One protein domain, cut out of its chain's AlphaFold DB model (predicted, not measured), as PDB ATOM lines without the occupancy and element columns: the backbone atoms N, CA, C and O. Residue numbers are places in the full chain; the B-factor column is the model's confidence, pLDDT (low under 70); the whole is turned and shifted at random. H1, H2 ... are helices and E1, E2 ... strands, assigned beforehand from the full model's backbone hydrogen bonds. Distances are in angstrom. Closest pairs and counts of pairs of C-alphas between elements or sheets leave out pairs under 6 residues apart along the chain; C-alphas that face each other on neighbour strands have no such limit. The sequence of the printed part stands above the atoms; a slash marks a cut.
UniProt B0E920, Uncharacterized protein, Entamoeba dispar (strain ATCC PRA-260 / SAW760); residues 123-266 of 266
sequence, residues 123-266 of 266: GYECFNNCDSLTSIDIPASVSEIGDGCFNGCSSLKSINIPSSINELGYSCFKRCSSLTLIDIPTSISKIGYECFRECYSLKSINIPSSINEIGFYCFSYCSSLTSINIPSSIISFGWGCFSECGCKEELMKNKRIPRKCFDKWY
ATOM      1  N   GLY A 123     131.115 100.771 131.374       98.44
ATOM      2  CA  GLY A 123     131.166  99.373 130.944       98.44
ATOM      3  C   GLY A 123     131.901  99.148 129.617       98.44
ATOM      4  O   GLY A 123     132.242 100.090 128.897       98.44
ATOM      5  N   TYR A 124     132.089  97.870 129.271       98.44
ATOM      6  CA  TYR A 124     132.610  97.433 127.970       98.44
ATOM      7  C   TYR A 124     131.869  98.128 126.819       98.44
ATOM      8  O   TYR A 124     130.635  98.116 126.772       98.44
ATOM      9  N   GLU A 125     132.621  98.742 125.900       98.44
ATOM     10  CA  GLU A 125     132.086  99.425 124.717       98.44
ATOM     11  C   GLU A 125     130.991 100.479 125.000       98.44
ATOM     12  O   GLU A 125     130.151 100.743 124.135       98.44
ATOM     13  N   CYS A 126     130.978 101.097 126.191       98.50
ATOM     14  CA  CYS A 126     129.898 101.992 126.628       98.50
ATOM     15  C   CYS A 126     129.533 103.072 125.588       98.50
ATOM     16  O   CYS A 126     128.357 103.240 125.259       98.50
ATOM     17  N   PHE A 127     130.533 103.731 125.001       98.56
ATOM     18  CA  PHE A 127     130.397 104.752 123.957       98.56
ATOM     19  C   PHE A 127     130.879 104.272 122.575       98.56
ATOM     20  O   PHE A 127     131.112 105.096 121.697       98.56
ATOM     21  N   ASN A 128     130.995 102.961 122.333       98.38
ATOM     22  CA  ASN A 128     131.489 102.443 121.053       98.38
ATOM     23  C   ASN A 128     130.648 102.950 119.859       98.38
ATOM     24  O   ASN A 128     129.415 102.844 119.870       98.38
ATOM     25  N   ASN A 129     131.327 103.469 118.832       98.12
ATOM     26  CA  ASN A 129     130.792 104.130 117.638       98.12
ATOM     27  C   ASN A 129     129.814 105.276 117.957       98.12
ATOM     28  O   ASN A 129     128.790 105.449 117.295       98.12
ATOM     29  N   CYS A 130     130.084 106.058 119.007       97.38
ATOM     30  CA  CYS A 130     129.312 107.262 119.302       97.38
ATOM     31  C   CYS A 130     129.780 108.440 118.431       97.38
ATOM     32  O   CYS A 130     130.391 109.383 118.927       97.38
ATOM     33  N   ASP A 131     129.470 108.406 117.134       94.44
ATOM     34  CA  ASP A 131     129.930 109.408 116.154       94.44
ATOM     35  C   ASP A 131     129.455 110.839 116.442       94.44
ATOM     36  O   ASP A 131     130.058 111.797 115.969       94.44
ATOM     37  N   SER A 132     128.397 111.017 117.234       94.81
ATOM     38  CA  SER A 132     127.928 112.337 117.673       94.81
ATOM     39  C   SER A 132     128.741 112.931 118.830       94.81
ATOM     40  O   SER A 132     128.585 114.112 119.144       94.81
ATOM     41  N   LEU A 133     129.597 112.140 119.487       96.19
ATOM     42  CA  LEU A 133     130.347 112.565 120.665       96.19
ATOM     43  C   LEU A 133     131.548 113.413 120.243       96.19
ATOM     44  O   LEU A 133     132.527 112.895 119.718       96.19
ATOM     45  N   THR A 134     131.478 114.722 120.480       96.06
ATOM     46  CA  THR A 134     132.578 115.659 120.177       96.06
ATOM     47  C   THR A 134     133.481 115.927 121.380       96.06
ATOM     48  O   THR A 134     134.670 116.205 121.215       96.06
ATOM     49  N   SER A 135     132.911 115.819 122.579       94.50
ATOM     50  CA  SER A 135     133.548 115.927 123.890       94.50
ATOM     51  C   SER A 135     132.739 115.104 124.895       94.50
ATOM     52  O   SER A 135     131.580 114.768 124.631       94.50
ATOM     53  N   ILE A 136     133.348 114.759 126.026       95.44
ATOM     54  CA  ILE A 136     132.672 114.077 127.127       95.44
ATOM     55  C   ILE A 136     133.258 114.518 128.465       95.44
ATOM     56  O   ILE A 136     134.478 114.553 128.631       95.44
ATOM     57  N   ASP A 137     132.373 114.800 129.416       95.38
ATOM     58  CA  ASP A 137     132.733 115.053 130.805       95.38
ATOM     59  C   ASP A 137     132.598 113.751 131.597       95.38
ATOM     60  O   ASP A 137     131.492 113.243 131.796       95.38
ATOM     61  N   ILE A 138     133.729 113.189 132.032       97.44
ATOM     62  CA  ILE A 138     133.755 111.998 132.891       97.44
ATOM     63  C   ILE A 138     133.759 112.459 134.357       97.44
ATOM     64  O   ILE A 138     134.721 113.105 134.784       97.44
ATOM     65  N   PRO A 139     132.729 112.127 135.160       97.06
ATOM     66  CA  PRO A 139     132.687 112.499 136.569       97.06
ATOM     67  C   PRO A 139     133.861 111.914 137.366       97.06
ATOM     68  O   PRO A 139     134.250 110.765 137.164       97.06
ATOM     69  N   ALA A 140     134.360 112.658 138.357       95.94
ATOM     70  CA  ALA A 140     135.443 112.206 139.245       95.94
ATOM     71  C   ALA A 140     135.078 110.975 140.103       95.94
ATOM     72  O   ALA A 140     135.945 110.361 140.719       95.94
ATOM     73  N   SER A 141     133.791 110.615 140.165       97.38
ATOM     74  CA  SER A 141     133.314 109.386 140.799       97.38
ATOM     75  C   SER A 141     133.680 108.123 140.020       97.38
ATOM     76  O   SER A 141     133.654 107.044 140.611       97.38
ATOM     77  N   VAL A 142     133.978 108.249 138.722       98.50
ATOM     78  CA  VAL A 142     134.333 107.137 137.842       98.50
ATOM     79  C   VAL A 142     135.793 106.765 138.071       98.50
ATOM     80  O   VAL A 142     136.674 107.604 137.910       98.50
ATOM     81  N   SER A 143     136.056 105.510 138.423       97.62
ATOM     82  CA  SER A 143     137.403 104.973 138.662       97.62
ATOM     83  C   SER A 143     137.838 103.918 137.637       97.62
ATOM     84  O   SER A 143     138.988 103.489 137.647       97.62
ATOM     85  N   GLU A 144     136.937 103.490 136.749       97.94
ATOM     86  CA  GLU A 144     137.190 102.443 135.752       97.94
ATOM     87  C   GLU A 144     136.542 102.803 134.405       97.94
ATOM     88  O   GLU A 144     135.386 103.235 134.354       97.94
ATOM     89  N   ILE A 145     137.284 102.596 133.313       98.12
ATOM     90  CA  ILE A 145     136.799 102.704 131.933       98.12
ATOM     91  C   ILE A 145     136.999 101.345 131.262       98.12
ATOM     92  O   ILE A 145     138.131 100.882 131.129       98.12
ATOM     93  N   GLY A 146     135.905 100.718 130.834       98.12
ATOM     94  CA  GLY A 146     135.929  99.411 130.191       98.12
ATOM     95  C   GLY A 146     136.634  99.402 128.831       98.12
ATOM     96  O   GLY A 146     136.813 100.430 128.167       98.12
ATOM     97  N   ASP A 147     137.003  98.202 128.388       98.50
ATOM     98  CA  ASP A 147     137.615  97.993 127.078       98.50
ATOM     99  C   ASP A 147     136.711  98.502 125.946       98.50
ATOM    100  O   ASP A 147     135.484  98.381 125.983       98.50
ATOM    101  N   GLY A 148     137.330  99.116 124.937       98.56
ATOM    102  CA  GLY A 148     136.652  99.662 123.767       98.56
ATOM    103  C   GLY A 148     135.668 100.792 124.073       98.56
ATOM    104  O   GLY A 148     134.857 101.107 123.205       98.56
ATOM    105  N   CYS A 149     135.698 101.384 125.276       98.50
ATOM    106  CA  CYS A 149     134.676 102.328 125.729       98.50
ATOM    107  C   CYS A 149     134.413 103.456 124.725       98.50
ATOM    108  O   CYS A 149     133.254 103.713 124.439       98.50
ATOM    109  N   PHE A 150     135.445 104.072 124.144       98.69
ATOM    110  CA  PHE A 150     135.319 105.144 123.147       98.69
ATOM    111  C   PHE A 150     135.747 104.711 121.739       98.69
ATOM    112  O   PHE A 150     135.989 105.560 120.882       98.69
ATOM    113  N   ASN A 151     135.838 103.403 121.478       98.69
ATOM    114  CA  ASN A 151     136.213 102.892 120.163       98.69
ATOM    115  C   ASN A 151     135.269 103.458 119.090       98.69
ATOM    116  O   ASN A 151     134.056 103.445 119.260       98.69
ATOM    117  N   GLY A 152     135.810 103.985 117.998       98.56
ATOM    118  CA  GLY A 152     135.030 104.521 116.890       98.56
ATOM    119  C   GLY A 152     134.268 105.811 117.198       98.56
ATOM    120  O   GLY A 152     133.432 106.195 116.392       98.56
ATOM    121  N   CYS A 153     134.528 106.510 118.310       98.50
ATOM    122  CA  CYS A 153     134.011 107.870 118.523       98.50
ATOM    123  C   CYS A 153     134.697 108.855 117.561       98.50
ATOM    124  O   CYS A 153     135.585 109.616 117.953       98.50
ATOM    125  N   SER A 154     134.322 108.811 116.282       98.19
ATOM    126  CA  SER A 154     135.054 109.447 115.182       98.19
ATOM    127  C   SER A 154     135.085 110.976 115.260       98.19
ATOM    128  O   SER A 154     136.048 111.586 114.800       98.19
ATOM    129  N   SER A 155     134.091 111.601 115.901       98.19
ATOM    130  CA  SER A 155     134.016 113.057 116.094       98.19
ATOM    131  C   SER A 155     134.660 113.565 117.387       98.19
ATOM    132  O   SER A 155     134.708 114.782 117.583       98.19
ATOM    133  N   LEU A 156     135.147 112.685 118.272       98.19
ATOM    134  CA  LEU A 156     135.700 113.080 119.572       98.19
ATOM    135  C   LEU A 156     137.007 113.844 119.360       98.19
ATOM    136  O   LEU A 156     137.965 113.281 118.840       98.19
ATOM    137  N   LYS A 157     137.051 115.123 119.749       97.00
ATOM    138  CA  LYS A 157     138.204 116.009 119.482       97.00
ATOM    139  C   LYS A 157     139.217 116.059 120.616       97.00
ATOM    140  O   LYS A 157     140.413 116.231 120.360       97.00
ATOM    141  N   SER A 158     138.722 115.934 121.840       94.31
ATOM    142  CA  SER A 158     139.477 115.991 123.088       94.31
ATOM    143  C   SER A 158     138.712 115.255 124.181       94.31
ATOM    144  O   SER A 158     137.480 115.198 124.154       94.31
ATOM    145  N   ILE A 159     139.437 114.742 125.169       95.31
ATOM    146  CA  ILE A 159     138.862 114.117 126.357       95.31
ATOM    147  C   ILE A 159     139.743 114.403 127.570       95.31
ATOM    148  O   ILE A 159     140.967 114.318 127.485       95.31
ATOM    149  N   ASN A 160     139.105 114.715 128.698       94.81
ATOM    150  CA  ASN A 160     139.776 114.877 129.980       94.81
ATOM    151  C   ASN A 160     139.605 113.584 130.784       94.81
ATOM    152  O   ASN A 160     138.486 113.234 131.163       94.81
ATOM    153  N   ILE A 161     140.701 112.867 131.037       96.44
ATOM    154  CA  ILE A 161     140.679 111.650 131.856       96.44
ATOM    155  C   ILE A 161     140.821 112.058 133.332       96.44
ATOM    156  O   ILE A 161     141.816 112.698 133.684       96.44
ATOM    157  N   PRO A 162     139.869 111.711 134.218       96.00
ATOM    158  CA  PRO A 162     139.980 112.062 135.624       96.00
ATOM    159  C   PRO A 162     141.077 111.241 136.317       96.00
ATOM    160  O   PRO A 162     141.322 110.082 135.985       96.00
ATOM    161  N   SER A 163     141.717 111.838 137.327       95.88
ATOM    162  CA  SER A 163     142.813 111.212 138.097       95.88
ATOM    163  C   SER A 163     142.406 109.974 138.911       95.88
ATOM    164  O   SER A 163     143.264 109.264 139.428       95.88
ATOM    165  N   SER A 164     141.106 109.701 139.024       97.19
ATOM    166  CA  SER A 164     140.547 108.484 139.616       97.19
ATOM    167  C   SER A 164     140.721 107.242 138.734       97.19
ATOM    168  O   SER A 164     140.563 106.129 139.232       97.19
ATOM    169  N   ILE A 165     141.032 107.410 137.443       98.06
ATOM    170  CA  ILE A 165     141.300 106.308 136.514       98.06
ATOM    171  C   ILE A 165     142.762 105.879 136.627       98.06
ATOM    172  O   ILE A 165     143.665 106.715 136.561       98.06
ATOM    173  N   ASN A 166     142.983 104.566 136.733       97.50
ATOM    174  CA  ASN A 166     144.321 103.967 136.822       97.50
ATOM    175  C   ASN A 166     144.760 103.242 135.540       97.50
ATOM    176  O   ASN A 166     145.950 103.024 135.326       97.50
ATOM    177  N   GLU A 167     143.828 102.874 134.658       96.88
ATOM    178  CA  GLU A 167     144.137 102.128 133.435       96.88
ATOM    179  C   GLU A 167     143.273 102.596 132.262       96.88
ATOM    180  O   GLU A 167     142.099 102.926 132.430       96.88
ATOM    181  N   LEU A 168     143.856 102.592 131.060       97.12
ATOM    182  CA  LEU A 168     143.118 102.697 129.803       97.12
ATOM    183  C   LEU A 168     143.032 101.309 129.168       97.12
ATOM    184  O   LEU A 168     144.064 100.712 128.861       97.12
ATOM    185  N   GLY A 169     141.813 100.809 128.974       94.38
ATOM    186  CA  GLY A 169     141.552  99.458 128.477       94.38
ATOM    187  C   GLY A 169     141.986  99.191 127.028       94.38
ATOM    188  O   GLY A 169     142.440 100.074 126.292       94.38
ATOM    189  N   TYR A 170     141.818  97.942 126.597       98.06
ATOM    190  CA  TYR A 170     142.024  97.511 125.215       98.06
ATOM    191  C   TYR A 170     141.184  98.355 124.249       98.06
ATOM    192  O   TYR A 170     139.988  98.537 124.459       98.06
ATOM    193  N   SER A 171     141.788  98.860 123.170       98.50
ATOM    194  CA  SER A 171     141.117  99.656 122.128       98.50
ATOM    195  C   SER A 171     140.301 100.851 122.651       98.50
ATOM    196  O   SER A 171     139.360 101.272 121.980       98.50
ATOM    197  N   CYS A 172     140.621 101.399 123.833       98.19
ATOM    198  CA  CYS A 172     139.769 102.380 124.515       98.19
ATOM    199  C   CYS A 172     139.411 103.591 123.635       98.19
ATOM    200  O   CYS A 172     138.243 103.961 123.592       98.19
ATOM    201  N   PHE A 173     140.373 104.132 122.881       98.56
ATOM    202  CA  PHE A 173     140.215 105.248 121.935       98.56
ATOM    203  C   PHE A 173     140.518 104.843 120.484       98.56
ATOM    204  O   PHE A 173     140.839 105.685 119.641       98.56
ATOM    205  N   LYS A 174     140.450 103.544 120.167       98.69
ATOM    206  CA  LYS A 174     140.686 103.070 118.801       98.69
ATOM    207  C   LYS A 174     139.731 103.794 117.853       98.69
ATOM    208  O   LYS A 174     138.562 103.956 118.171       98.69
ATOM    209  N   ARG A 175     140.200 104.229 116.682       98.69
ATOM    210  CA  ARG A 175     139.389 104.927 115.665       98.69
ATOM    211  C   ARG A 175     138.715 106.226 116.138       98.69
ATOM    212  O   ARG A 175     137.785 106.693 115.481       98.69
ATOM    213  N   CYS A 176     139.200 106.867 117.204       98.56
ATOM    214  CA  CYS A 176     138.867 108.264 117.497       98.56
ATOM    215  C   CYS A 176     139.583 109.193 116.498       98.56
ATOM    216  O   CYS A 176     140.549 109.879 116.823       98.56
ATOM    217  N   SER A 177     139.143 109.173 115.239       98.12
ATOM    218  CA  SER A 177     139.853 109.777 114.106       98.12
ATOM    219  C   SER A 177     140.016 111.294 114.206       98.12
ATOM    220  O   SER A 177     140.998 111.817 113.677       98.12
ATOM    221  N   SER A 178     139.112 111.991 114.901       98.38
ATOM    222  CA  SER A 178     139.192 113.438 115.153       98.38
ATOM    223  C   SER A 178     139.935 113.817 116.438       98.38
ATOM    224  O   SER A 178     140.067 115.010 116.709       98.38
ATOM    225  N   LEU A 179     140.423 112.853 117.229       98.12
ATOM    226  CA  LEU A 179     141.089 113.140 118.500       98.12
ATOM    227  C   LEU A 179     142.417 113.836 118.221       98.12
ATOM    228  O   LEU A 179     143.319 113.246 117.635       98.12
ATOM    229  N   THR A 180     142.527 115.105 118.614       96.31
ATOM    230  CA  THR A 180     143.709 115.936 118.317       96.31
ATOM    231  C   THR A 180     144.694 116.005 119.474       96.31
ATOM    232  O   THR A 180     145.903 116.100 119.244       96.31
ATOM    233  N   LEU A 181     144.170 115.944 120.699       90.06
ATOM    234  CA  LEU A 181     144.903 116.057 121.950       90.06
ATOM    235  C   LEU A 181     144.279 115.116 122.981       90.06
ATOM    236  O   LEU A 181     143.054 115.037 123.101       90.06
ATOM    237  N   ILE A 182     145.139 114.449 123.743       94.38
ATOM    238  CA  ILE A 182     144.760 113.741 124.957       94.38
ATOM    239  C   ILE A 182     145.883 113.866 125.983       94.38
ATOM    240  O   ILE A 182     147.044 113.576 125.686       94.38
ATOM    241  N   ASP A 183     145.517 114.278 127.192       93.19
ATOM    242  CA  ASP A 183     146.424 114.313 128.332       93.19
ATOM    243  C   ASP A 183     146.223 113.040 129.156       93.19
ATOM    244  O   ASP A 183     145.145 112.797 129.700       93.19
ATOM    245  N   ILE A 184     147.258 112.200 129.225       95.56
ATOM    246  CA  ILE A 184     147.242 110.983 130.042       95.56
ATOM    247  C   ILE A 184     147.699 111.355 131.462       95.56
ATOM    248  O   ILE A 184     148.865 111.721 131.638       95.56
ATOM    249  N   PRO A 185     146.827 111.268 132.486       95.69
ATOM    250  CA  PRO A 185     147.197 111.645 133.843       95.69
ATOM    251  C   PRO A 185     148.201 110.654 134.441       95.69
ATOM    252  O   PRO A 185     148.243 109.478 134.081       95.69
ATOM    253  N   THR A 186     148.992 111.112 135.415       96.06
ATOM    254  CA  THR A 186     150.017 110.293 136.093       96.06
ATOM    255  C   THR A 186     149.443 109.162 136.948       96.06
ATOM    256  O   THR A 186     150.200 108.305 137.394       96.06
ATOM    257  N   SER A 187     148.128 109.156 137.194       97.31
ATOM    258  CA  SER A 187     147.421 108.033 137.818       97.31
ATOM    259  C   SER A 187     147.382 106.798 136.914       97.31
ATOM    260  O   SER A 187     147.280 105.684 137.416       97.31
ATOM    261  N   ILE A 188     147.503 106.970 135.591       97.94
ATOM    262  CA  ILE A 188     147.476 105.859 134.643       97.94
ATOM    263  C   ILE A 188     148.773 105.060 134.735       97.94
ATOM    264  O   ILE A 188     149.843 105.563 134.393       97.94
ATOM    265  N   SER A 189     148.680 103.795 135.132       96.50
ATOM    266  CA  SER A 189     149.799 102.846 135.148       96.50
ATOM    267  C   SER A 189     149.856 101.961 133.902       96.50
ATOM    268  O   SER A 189     150.880 101.329 133.644       96.50
ATOM    269  N   LYS A 190     148.773 101.900 133.114       96.38
ATOM    270  CA  LYS A 190     148.660 100.992 131.964       96.38
ATOM    271  C   LYS A 190     147.854 101.584 130.807       96.38
ATOM    272  O   LYS A 190     146.781 102.147 131.011       96.38
ATOM    273  N   ILE A 191     148.355 101.376 129.586       96.19
ATOM    274  CA  ILE A 191     147.641 101.628 128.328       96.19
ATOM    275  C   ILE A 191     147.467 100.292 127.598       96.19
ATOM    276  O   ILE A 191     148.447  99.620 127.274       96.19
ATOM    277  N   GLY A 192     146.221  99.907 127.339       95.06
ATOM    278  CA  GLY A 192     145.867  98.663 126.668       95.06
ATOM    279  C   GLY A 192     146.322  98.592 125.209       95.06
ATOM    280  O   GLY A 192     146.719  99.582 124.583       95.06
ATOM    281  N   TYR A 193     146.253  97.389 124.640       97.69
ATOM    282  CA  TYR A 193     146.594  97.181 123.231       97.69
ATOM    283  C   TYR A 193     145.613  97.934 122.336       97.69
ATOM    284  O   TYR A 193     144.446  98.093 122.684       97.69
ATOM    285  N   GLU A 194     146.093  98.424 121.194       98.31
ATOM    286  CA  GLU A 194     145.311  99.199 120.222       98.31
ATOM    287  C   GLU A 194     144.642 100.469 120.782       98.31
ATOM    288  O   GLU A 194     143.802 101.051 120.102       98.31
ATOM    289  N   CYS A 195     145.002 100.926 121.991       98.31
ATOM    290  CA  CYS A 195     144.273 101.988 122.691       98.31
ATOM    291  C   CYS A 195     144.092 103.262 121.855       98.31
ATOM    292  O   CYS A 195     142.991 103.794 121.840       98.31
ATOM    293  N   PHE A 196     145.108 103.695 121.104       98.50
ATOM    294  CA  PHE A 196     145.055 104.868 120.222       98.50
ATOM    295  C   PHE A 196     145.165 104.503 118.738       98.50
ATOM    296  O   PHE A 196     145.459 105.354 117.897       98.50
ATOM    297  N   ARG A 197     144.941 103.235 118.378       98.44
ATOM    298  CA  ARG A 197     145.064 102.785 116.990       98.44
ATOM    299  C   ARG A 197     144.109 103.579 116.095       98.44
ATOM    300  O   ARG A 197     142.942 103.737 116.435       98.44
ATOM    301  N   GLU A 198     144.578 104.020 114.930       98.56
ATOM    302  CA  GLU A 198     143.790 104.790 113.951       98.56
ATOM    303  C   GLU A 198     143.262 106.141 114.498       98.56
ATOM    304  O   GLU A 198     142.282 106.688 113.991       98.56
ATOM    305  N   CYS A 199     143.924 106.728 115.507       98.50
ATOM    306  CA  CYS A 199     143.728 108.132 115.897       98.50
ATOM    307  C   CYS A 199     144.431 109.072 114.899       98.50
ATOM    308  O   CYS A 199     145.464 109.673 115.198       98.50
ATOM    309  N   TYR A 200     143.890 109.177 113.682       98.50
ATOM    310  CA  TYR A 200     144.545 109.857 112.558       98.50
ATOM    311  C   TYR A 200     144.899 111.326 112.817       98.50
ATOM    312  O   TYR A 200     145.897 111.795 112.275       98.50
ATOM    313  N   SER A 201     144.118 112.044 113.630       98.31
ATOM    314  CA  SER A 201     144.328 113.474 113.913       98.31
ATOM    315  C   SER A 201     145.207 113.763 115.133       98.31
ATOM    316  O   SER A 201     145.484 114.935 115.401       98.31
ATOM    317  N   LEU A 202     145.650 112.741 115.875       98.00
ATOM    318  CA  LEU A 202     146.403 112.932 117.115       98.00
ATOM    319  C   LEU A 202     147.788 113.497 116.794       98.00
ATOM    320  O   LEU A 202     148.578 112.838 116.122       98.00
ATOM    321  N   LYS A 203     148.084 114.720 117.254       96.31
ATOM    322  CA  LYS A 203     149.306 115.452 116.859       96.31
ATOM    323  C   LYS A 203     150.502 115.211 117.770       96.31
ATOM    324  O   LYS A 203     151.644 115.202 117.302       96.31
ATOM    325  N   SER A 204     150.230 115.045 119.057       93.12
ATOM    326  CA  SER A 204     151.212 114.843 120.119       93.12
ATOM    327  C   SER A 204     150.571 114.060 121.254       93.12
ATOM    328  O   SER A 204     149.381 114.229 121.524       93.12
ATOM    329  N   ILE A 205     151.366 113.252 121.950       94.62
ATOM    330  CA  ILE A 205     150.938 112.579 123.174       94.62
ATOM    331  C   ILE A 205     152.099 112.487 124.160       94.62
ATOM    332  O   ILE A 205     153.234 112.182 123.784       94.62
ATOM    333  N   ASN A 206     151.804 112.753 125.431       93.62
ATOM    334  CA  ASN A 206     152.757 112.632 126.525       93.62
ATOM    335  C   ASN A 206     152.485 111.334 127.285       93.62
ATOM    336  O   ASN A 206     151.414 111.161 127.860       93.62
ATOM    337  N   ILE A 207     153.460 110.425 127.288       95.44
ATOM    338  CA  ILE A 207     153.382 109.179 128.053       95.44
ATOM    339  C   ILE A 207     153.946 109.439 129.459       95.44
ATOM    340  O   ILE A 207     155.127 109.788 129.565       95.44
ATOM    341  N   PRO A 208     153.152 109.308 130.539       95.50
ATOM    342  CA  PRO A 208     153.648 109.504 131.897       95.50
ATOM    343  C   PRO A 208     154.636 108.406 132.315       95.50
ATOM    344  O   PRO A 208     154.594 107.272 131.835       95.50
ATOM    345  N   SER A 209     155.516 108.731 133.264       96.00
ATOM    346  CA  SER A 209     156.539 107.809 133.785       96.00
ATOM    347  C   SER A 209     155.981 106.657 134.629       96.00
ATOM    348  O   SER A 209     156.726 105.750 134.991       96.00
ATOM    349  N   SER A 210     154.690 106.694 134.965       96.94
ATOM    350  CA  SER A 210     153.952 105.618 135.637       96.94
ATOM    351  C   SER A 210     153.732 104.390 134.745       96.94
ATOM    352  O   SER A 210     153.401 103.322 135.253       96.94
ATOM    353  N   ILE A 211     153.928 104.521 133.429       97.44
ATOM    354  CA  ILE A 211     153.733 103.449 132.451       97.44
ATOM    355  C   ILE A 211     155.066 102.759 132.157       97.44
ATOM    356  O   ILE A 211     156.096 103.418 131.983       97.44
ATOM    357  N   ASN A 212     155.028 101.428 132.062       97.38
ATOM    358  CA  ASN A 212     156.186 100.573 131.779       97.38
ATOM    359  C   ASN A 212     156.120  99.833 130.425       97.38
ATOM    360  O   ASN A 212     157.139  99.323 129.949       97.38
ATOM    361  N   GLU A 213     154.954  99.817 129.775       97.12
ATOM    362  CA  GLU A 213     154.705  99.099 128.527       97.12
ATOM    363  C   GLU A 213     153.907  99.946 127.530       97.12
ATOM    364  O   GLU A 213     152.926 100.598 127.887       97.12
ATOM    365  N   ILE A 214     154.303  99.878 126.256       97.00
ATOM    366  CA  ILE A 214     153.478 100.314 125.126       97.00
ATOM    367  C   ILE A 214     152.927  99.072 124.427       97.00
ATOM    368  O   ILE A 214     153.682  98.310 123.826       97.00
ATOM    369  N   GLY A 215     151.609  98.891 124.486       96.00
ATOM    370  CA  GLY A 215     150.914  97.710 123.982       96.00
ATOM    371  C   GLY A 215     150.979  97.484 122.465       96.00
ATOM    372  O   GLY A 215     151.342  98.372 121.691       96.00
ATOM    373  N   PHE A 216     150.565  96.291 122.021       97.75
ATOM    374  CA  PHE A 216     150.460  95.942 120.597       97.75
ATOM    375  C   PHE A 216     149.639  96.981 119.831       97.75
ATOM    376  O   PHE A 216     148.554  97.361 120.268       97.75
ATOM    377  N   TYR A 217     150.179  97.457 118.706       98.00
ATOM    378  CA  TYR A 217     149.525  98.415 117.807       98.00
ATOM    379  C   TYR A 217     148.990  99.700 118.469       98.00
ATOM    380  O   TYR A 217     148.139 100.368 117.887       98.00
ATOM    381  N   CYS A 218     149.479 100.068 119.662       97.69
ATOM    382  CA  CYS A 218     148.899 101.134 120.485       97.69
ATOM    383  C   CYS A 218     148.738 102.472 119.744       97.69
ATOM    384  O   CYS A 218     147.655 103.041 119.789       97.69
ATOM    385  N   PHE A 219     149.762 102.919 119.010       98.00
ATOM    386  CA  PHE A 219     149.755 104.139 118.184       98.00
ATOM    387  C   PHE A 219     149.806 103.827 116.683       98.00
ATOM    388  O   PHE A 219     150.239 104.651 115.872       98.00
ATOM    389  N   SER A 220     149.386 102.620 116.298       97.94
ATOM    390  CA  SER A 220     149.373 102.214 114.896       97.94
ATOM    391  C   SER A 220     148.436 103.121 114.093       97.94
ATOM    392  O   SER A 220     147.329 103.420 114.544       97.94
ATOM    393  N   TYR A 221     148.873 103.572 112.918       98.06
ATOM    394  CA  TYR A 221     148.148 104.490 112.032       98.06
ATOM    395  C   TYR A 221     147.811 105.869 112.635       98.06
ATOM    396  O   TYR A 221     146.924 106.562 112.139       98.06
ATOM    397  N   CYS A 222     148.525 106.319 113.672       98.19
ATOM    398  CA  CYS A 222     148.472 107.717 114.127       98.19
ATOM    399  C   CYS A 222     149.270 108.622 113.167       98.19
ATOM    400  O   CYS A 222     150.367 109.081 113.490       98.19
ATOM    401  N   SER A 223     148.760 108.828 111.953       97.88
ATOM    402  CA  SER A 223     149.497 109.458 110.846       97.88
ATOM    403  C   SER A 223     149.846 110.934 111.074       97.88
ATOM    404  O   SER A 223     150.869 111.385 110.567       97.88
ATOM    405  N   SER A 224     149.063 111.674 111.866       98.19
ATOM    406  CA  SER A 224     149.374 113.071 112.226       98.19
ATOM    407  C   SER A 224     150.301 113.216 113.436       98.19
ATOM    408  O   SER A 224     150.637 114.344 113.802       98.19
ATOM    409  N   LEU A 225     150.710 112.114 114.077       97.62
ATOM    410  CA  LEU A 225     151.517 112.162 115.296       97.62
ATOM    411  C   LEU A 225     152.940 112.604 114.961       97.62
ATOM    412  O   LEU A 225     153.738 111.805 114.488       97.62
ATOM    413  N   THR A 226     153.258 113.870 115.217       95.75
ATOM    414  CA  THR A 226     154.548 114.482 114.844       95.75
ATOM    415  C   THR A 226     155.668 114.187 115.835       95.75
ATOM    416  O   THR A 226     156.838 114.157 115.461       95.75
ATOM    417  N   SER A 227     155.325 113.949 117.101       91.38
ATOM    418  CA  SER A 227     156.276 113.591 118.149       91.38
ATOM    419  C   SER A 227     155.590 112.819 119.272       91.38
ATOM    420  O   SER A 227     154.406 113.013 119.560       91.38
ATOM    421  N   ILE A 228     156.355 111.940 119.913       93.44
ATOM    422  CA  ILE A 228     155.975 111.246 121.141       93.44
ATOM    423  C   ILE A 228     157.218 111.103 122.014       93.44
ATOM    424  O   ILE A 228     158.260 110.618 121.566       93.44
ATOM    425  N   ASN A 229     157.120 111.541 123.266       90.62
ATOM    426  CA  ASN A 229     158.187 111.334 124.235       90.62
ATOM    427  C   ASN A 229     158.100 109.908 124.796       90.62
ATOM    428  O   ASN A 229     157.064 109.518 125.332       90.62
ATOM    429  N   ILE A 230     159.191 109.143 124.696       94.69
ATOM    430  CA  ILE A 230     159.287 107.780 125.235       94.69
ATOM    431  C   ILE A 230     160.095 107.818 126.539       94.69
ATOM    432  O   ILE A 230     161.332 107.851 126.484       94.69
ATOM    433  N   PRO A 231     159.444 107.802 127.719       94.81
ATOM    434  CA  PRO A 231     160.155 107.906 128.986       94.81
ATOM    435  C   PRO A 231     161.073 106.699 129.237       94.81
ATOM    436  O   PRO A 231     160.956 105.628 128.630       94.81
ATOM    437  N   SER A 232     162.038 106.864 130.146       95.38
ATOM    438  CA  SER A 232     162.942 105.783 130.574       95.38
ATOM    439  C   SER A 232     162.210 104.626 131.258       95.38
ATOM    440  O   SER A 232     162.705 103.504 131.215       95.38
ATOM    441  N   SER A 233     161.023 104.883 131.818       97.12
ATOM    442  CA  SER A 233     160.163 103.879 132.447       97.12
ATOM    443  C   SER A 233     159.652 102.814 131.474       97.12
ATOM    444  O   SER A 233     159.370 101.700 131.906       97.12
ATOM    445  N   ILE A 234     159.566 103.113 130.169       97.62
ATOM    446  CA  ILE A 234     159.150 102.130 129.163       97.62
ATOM    447  C   ILE A 234     160.256 101.096 128.959       97.62
ATOM    448  O   ILE A 234     161.339 101.404 128.447       97.62
ATOM    449  N   ILE A 235     159.940  99.858 129.330       96.38
ATOM    450  CA  ILE A 235     160.814  98.688 129.216       96.38
ATOM    451  C   ILE A 235     160.267  97.639 128.240       96.38
ATOM    452  O   ILE A 235     161.036  96.820 127.742       96.38
ATOM    453  N   SER A 236     158.964  97.672 127.937       97.44
ATOM    454  CA  SER A 236     158.302  96.723 127.038       97.44
ATOM    455  C   SER A 236     157.601  97.436 125.882       97.44
ATOM    456  O   SER A 236     156.943  98.460 126.065       97.44
ATOM    457  N   PHE A 237     157.738  96.870 124.681       97.69
ATOM    458  CA  PHE A 237     157.094  97.365 123.469       97.69
ATOM    459  C   PHE A 237     156.406  96.223 122.713       97.69
ATOM    460  O   PHE A 237     157.037  95.220 122.344       97.69
ATOM    461  N   GLY A 238     155.121  96.412 122.434       96.94
ATOM    462  CA  GLY A 238     154.302  95.542 121.604       96.94
ATOM    463  C   GLY A 238     154.664  95.634 120.122       96.94
ATOM    464  O   GLY A 238     155.266  96.608 119.652       96.94
ATOM    465  N   TRP A 239     154.293  94.597 119.370       97.75
ATOM    466  CA  TRP A 239     154.443  94.581 117.913       97.75
ATOM    467  C   TRP A 239     153.635  95.722 117.292       97.75
ATOM    468  O   TRP A 239     152.500  95.977 117.700       97.75
ATOM    469  N   GLY A 240     154.229  96.418 116.323       97.81
ATOM    470  CA  GLY A 240     153.541  97.392 115.478       97.81
ATOM    471  C   GLY A 240     152.990  98.595 116.237       97.81
ATOM    472  O   GLY A 240     152.166  99.323 115.690       97.81
ATOM    473  N   CYS A 241     153.413  98.817 117.488       97.50
ATOM    474  CA  CYS A 241     152.910  99.905 118.324       97.50
ATOM    475  C   CYS A 241     153.112 101.300 117.717       97.50
ATOM    476  O   CYS A 241     152.370 102.204 118.077       97.50
ATOM    477  N   PHE A 242     154.033 101.446 116.763       97.81
ATOM    478  CA  PHE A 242     154.322 102.658 115.995       97.81
ATOM    479  C   PHE A 242     154.224 102.439 114.475       97.81
ATOM    480  O   PHE A 242     154.784 103.212 113.694       97.81
ATOM    481  N   SER A 243     153.550 101.375 114.026       97.00
ATOM    482  CA  SER A 243     153.333 101.126 112.597       97.00
ATOM    483  C   SER A 243     152.556 102.291 111.976       97.00
ATOM    484  O   SER A 243     151.525 102.690 112.500       97.00
ATOM    485  N   GLU A 244     153.042 102.842 110.862       96.50
ATOM    486  CA  GLU A 244     152.407 103.968 110.151       96.50
ATOM    487  C   GLU A 244     152.087 105.211 111.013       96.50
ATOM    488  O   GLU A 244     151.182 105.976 110.681       96.50
ATOM    489  N   CYS A 245     152.804 105.438 112.121       96.88
ATOM    490  CA  CYS A 245     152.690 106.698 112.862       96.88
ATOM    491  C   CYS A 245     153.514 107.818 112.199       96.88
ATOM    492  O   CYS A 245     154.560 107.556 111.600       96.88
ATOM    493  N   GLY A 246     153.068 109.072 112.329       97.31
ATOM    494  CA  GLY A 246     153.694 110.231 111.669       97.31
ATOM    495  C   GLY A 246     155.146 110.508 112.087       97.31
ATOM    496  O   GLY A 246     155.916 111.075 111.319       97.31
ATOM    497  N   CYS A 247     155.551 110.052 113.274       96.25
ATOM    498  CA  CYS A 247     156.886 110.237 113.843       96.25
ATOM    499  C   CYS A 247     157.758 108.978 113.759       96.25
ATOM    500  O   CYS A 247     158.795 108.892 114.420       96.25
ATOM    501  N   LYS A 248     157.361 107.997 112.935       95.88
ATOM    502  CA  LYS A 248     158.070 106.722 112.758       95.88
ATOM    503  C   LYS A 248     159.562 106.911 112.472       95.88
ATOM    504  O   LYS A 248     160.379 106.260 113.118       95.88
ATOM    505  N   GLU A 249     159.925 107.800 111.551       95.19
ATOM    506  CA  GLU A 249     161.328 108.032 111.175       95.19
ATOM    507  C   GLU A 249     162.180 108.536 112.346       95.19
ATOM    508  O   GLU A 249     163.311 108.084 112.530       95.19
ATOM    509  N   GLU A 250     161.629 109.427 113.172       95.69
ATOM    510  CA  GLU A 250     162.323 109.952 114.348       95.69
ATOM    511  C   GLU A 250     162.465 108.875 115.428       95.69
ATOM    512  O   GLU A 250     163.554 108.646 115.955       95.69
ATOM    513  N   LEU A 251     161.392 108.124 115.695       96.38
ATOM    514  CA  LEU A 251     161.415 107.018 116.652       96.38
ATOM    515  C   LEU A 251     162.392 105.912 116.245       96.38
ATOM    516  O   LEU A 251     163.036 105.313 117.105       96.38
ATOM    517  N   MET A 252     162.570 105.668 114.947       95.88
ATOM    518  CA  MET A 252     163.530 104.690 114.429       95.88
ATOM    519  C   MET A 252     164.997 105.034 114.728       95.88
ATOM    520  O   MET A 252     165.843 104.139 114.604       95.88
ATOM    521  N   LYS A 253     165.308 106.281 115.117       95.56
ATOM    522  CA  LYS A 253     166.640 106.706 115.586       95.56
ATOM    523  C   LYS A 253     166.898 106.291 117.041       95.56
ATOM    524  O   LYS A 253     168.053 106.163 117.450       95.56
ATOM    525  N   ASN A 254     165.845 106.045 117.826       94.81
ATOM    526  CA  ASN A 254     165.957 105.633 119.220       94.81
ATOM    527  C   ASN A 254     166.288 104.135 119.332       94.81
ATOM    528  O   ASN A 254     165.441 103.269 119.124       94.81
ATOM    529  N   LYS A 255     167.524 103.825 119.743       94.12
ATOM    530  CA  LYS A 255     168.032 102.446 119.880       94.12
ATOM    531  C   LYS A 255     167.295 101.597 120.927       94.12
ATOM    532  O   LYS A 255     167.428 100.379 120.892       94.12
ATOM    533  N   ARG A 256     166.540 102.208 121.852       95.75
ATOM    534  CA  ARG A 256     165.731 101.478 122.847       95.75
ATOM    535  C   ARG A 256     164.466 100.866 122.245       95.75
ATOM    536  O   ARG A 256     163.904  99.974 122.868       95.75
ATOM    537  N   ILE A 257     164.012 101.337 121.080       97.38
ATOM    538  CA  ILE A 257     162.759 100.898 120.457       97.38
ATOM    539  C   ILE A 257     163.050  99.736 119.490       97.38
ATOM    540  O   ILE A 257     163.757  99.928 118.495       97.38
ATOM    541  N   PRO A 258     162.520  98.523 119.740       97.19
ATOM    542  CA  PRO A 258     162.707  97.382 118.848       97.19
ATOM    543  C   PRO A 258     162.156  97.620 117.435       97.19
ATOM    544  O   PRO A 258     161.131  98.272 117.254       97.19
ATOM    545  N   ARG A 259     162.770  97.006 116.411       96.44
ATOM    546  CA  ARG A 259     162.293  97.134 115.016       96.44
ATOM    547  C   ARG A 259     160.861  96.629 114.813       96.44
ATOM    548  O   ARG A 259     160.102  97.299 114.121       96.44
ATOM    549  N   LYS A 260     160.464  95.565 115.529       97.00
ATOM    550  CA  LYS A 260     159.092  95.020 115.527       97.00
ATOM    551  C   LYS A 260     158.004  96.056 115.824       97.00
ATOM    552  O   LYS A 260     156.848  95.853 115.482       97.00
ATOM    553  N   CYS A 261     158.345  97.165 116.480       97.50
ATOM    554  CA  CYS A 261     157.403  98.235 116.796       97.50
ATOM    555  C   CYS A 261     156.898  98.974 115.552       97.50
ATOM    556  O   CYS A 261     155.866  99.634 115.626       97.50
ATOM    557  N   PHE A 262     157.594  98.860 114.420       97.31
ATOM    558  CA  PHE A 262     157.301  99.589 113.186       97.31
ATOM    559  C   PHE A 262     156.745  98.703 112.062       97.31
ATOM    560  O   PHE A 262     156.489  99.221 110.967       97.31
ATOM    561  N   ASP A 263     156.587  97.406 112.332       94.81
ATOM    562  CA  ASP A 263     156.143  96.397 111.374       94.81
ATOM    563  C   ASP A 263     154.624  96.438 111.178       94.81
ATOM    564  O   ASP A 263     153.858  96.625 112.129       94.81
ATOM    565  N   LYS A 264     154.200  96.212 109.931       86.62
ATOM    566  CA  LYS A 264     152.794  96.024 109.564       86.62
ATOM    567  C   LYS A 264     152.368  94.589 109.870       86.62
ATOM    568  O   LYS A 264     153.188  93.673 109.843       86.62
ATOM    569  N   TRP A 265     151.081  94.400 110.138       72.38
ATOM    570  CA  TRP A 265     150.482  93.069 110.100       72.38
ATOM    571  C   TRP A 265     150.220  92.705 108.631       72.38
ATOM    572  O   TRP A 265     149.688  93.544 107.899       72.38
ATOM    573  N   TYR A 266     150.668  91.522 108.208       55.16
ATOM    574  CA  TYR A 266     150.494  90.988 106.852       55.16
ATOM    575  C   TYR A 266     149.337  89.996 106.813       55.16
ATOM    576  O   TYR A 266     149.214  89.222 107.789       55.16
TER     577      TYR A 266
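Overview. This is residues 123 to 266 of the 266 residues of an uncharacterized protein of Entamoeba dispar (strain ATCC PRA-260 / SAW760) (UniProt B0E920). What shape is this? With little regular structure, it is a solenoid of stacked turns, with short strands E1, E2, E3 and E4 side by side in a row and H1 and H2 beyond E4 at one end. How large? The printed part has 144 residues, 20 in named elements, of mixed class; it is compact, radius of gyration of the C-alphas 14.1 A, spanning 41 by 27 by 24 A.

Arrangement. How do the strands stand? E1, residues 158 to 160, and E2, residues 181 to 183, meet only at a point, where C-alphas 158 and 181 face each other at 5.5 A. E3, residues 204 to 206, and E4, residues 227 to 229, are parallel at 4 degrees, with no backbone N and O within hydrogen-bond range across the pair. And the helices? H1, residues 248 to 251, and H2, residues 259 to 262, are close but not clearly touching; their closest C-alphas, Lys 248 and Phe 262, are 7.2 A apart. Both are too short for an O i to N i+4 pair; each has its one O i to N i+3 pair within range.

Along the chain. Where does E1 begin? C-alpha 158 is at (139.477, 115.991, 123.088), and E1 is 7.0 A long. Where does H2 end? C-alpha 262 is at (157.301, 99.589, 113.186).

Size, cuts and confidence. Is there a cut? The printed part has no cut. Where is confidence low? Residue 266 is under 70.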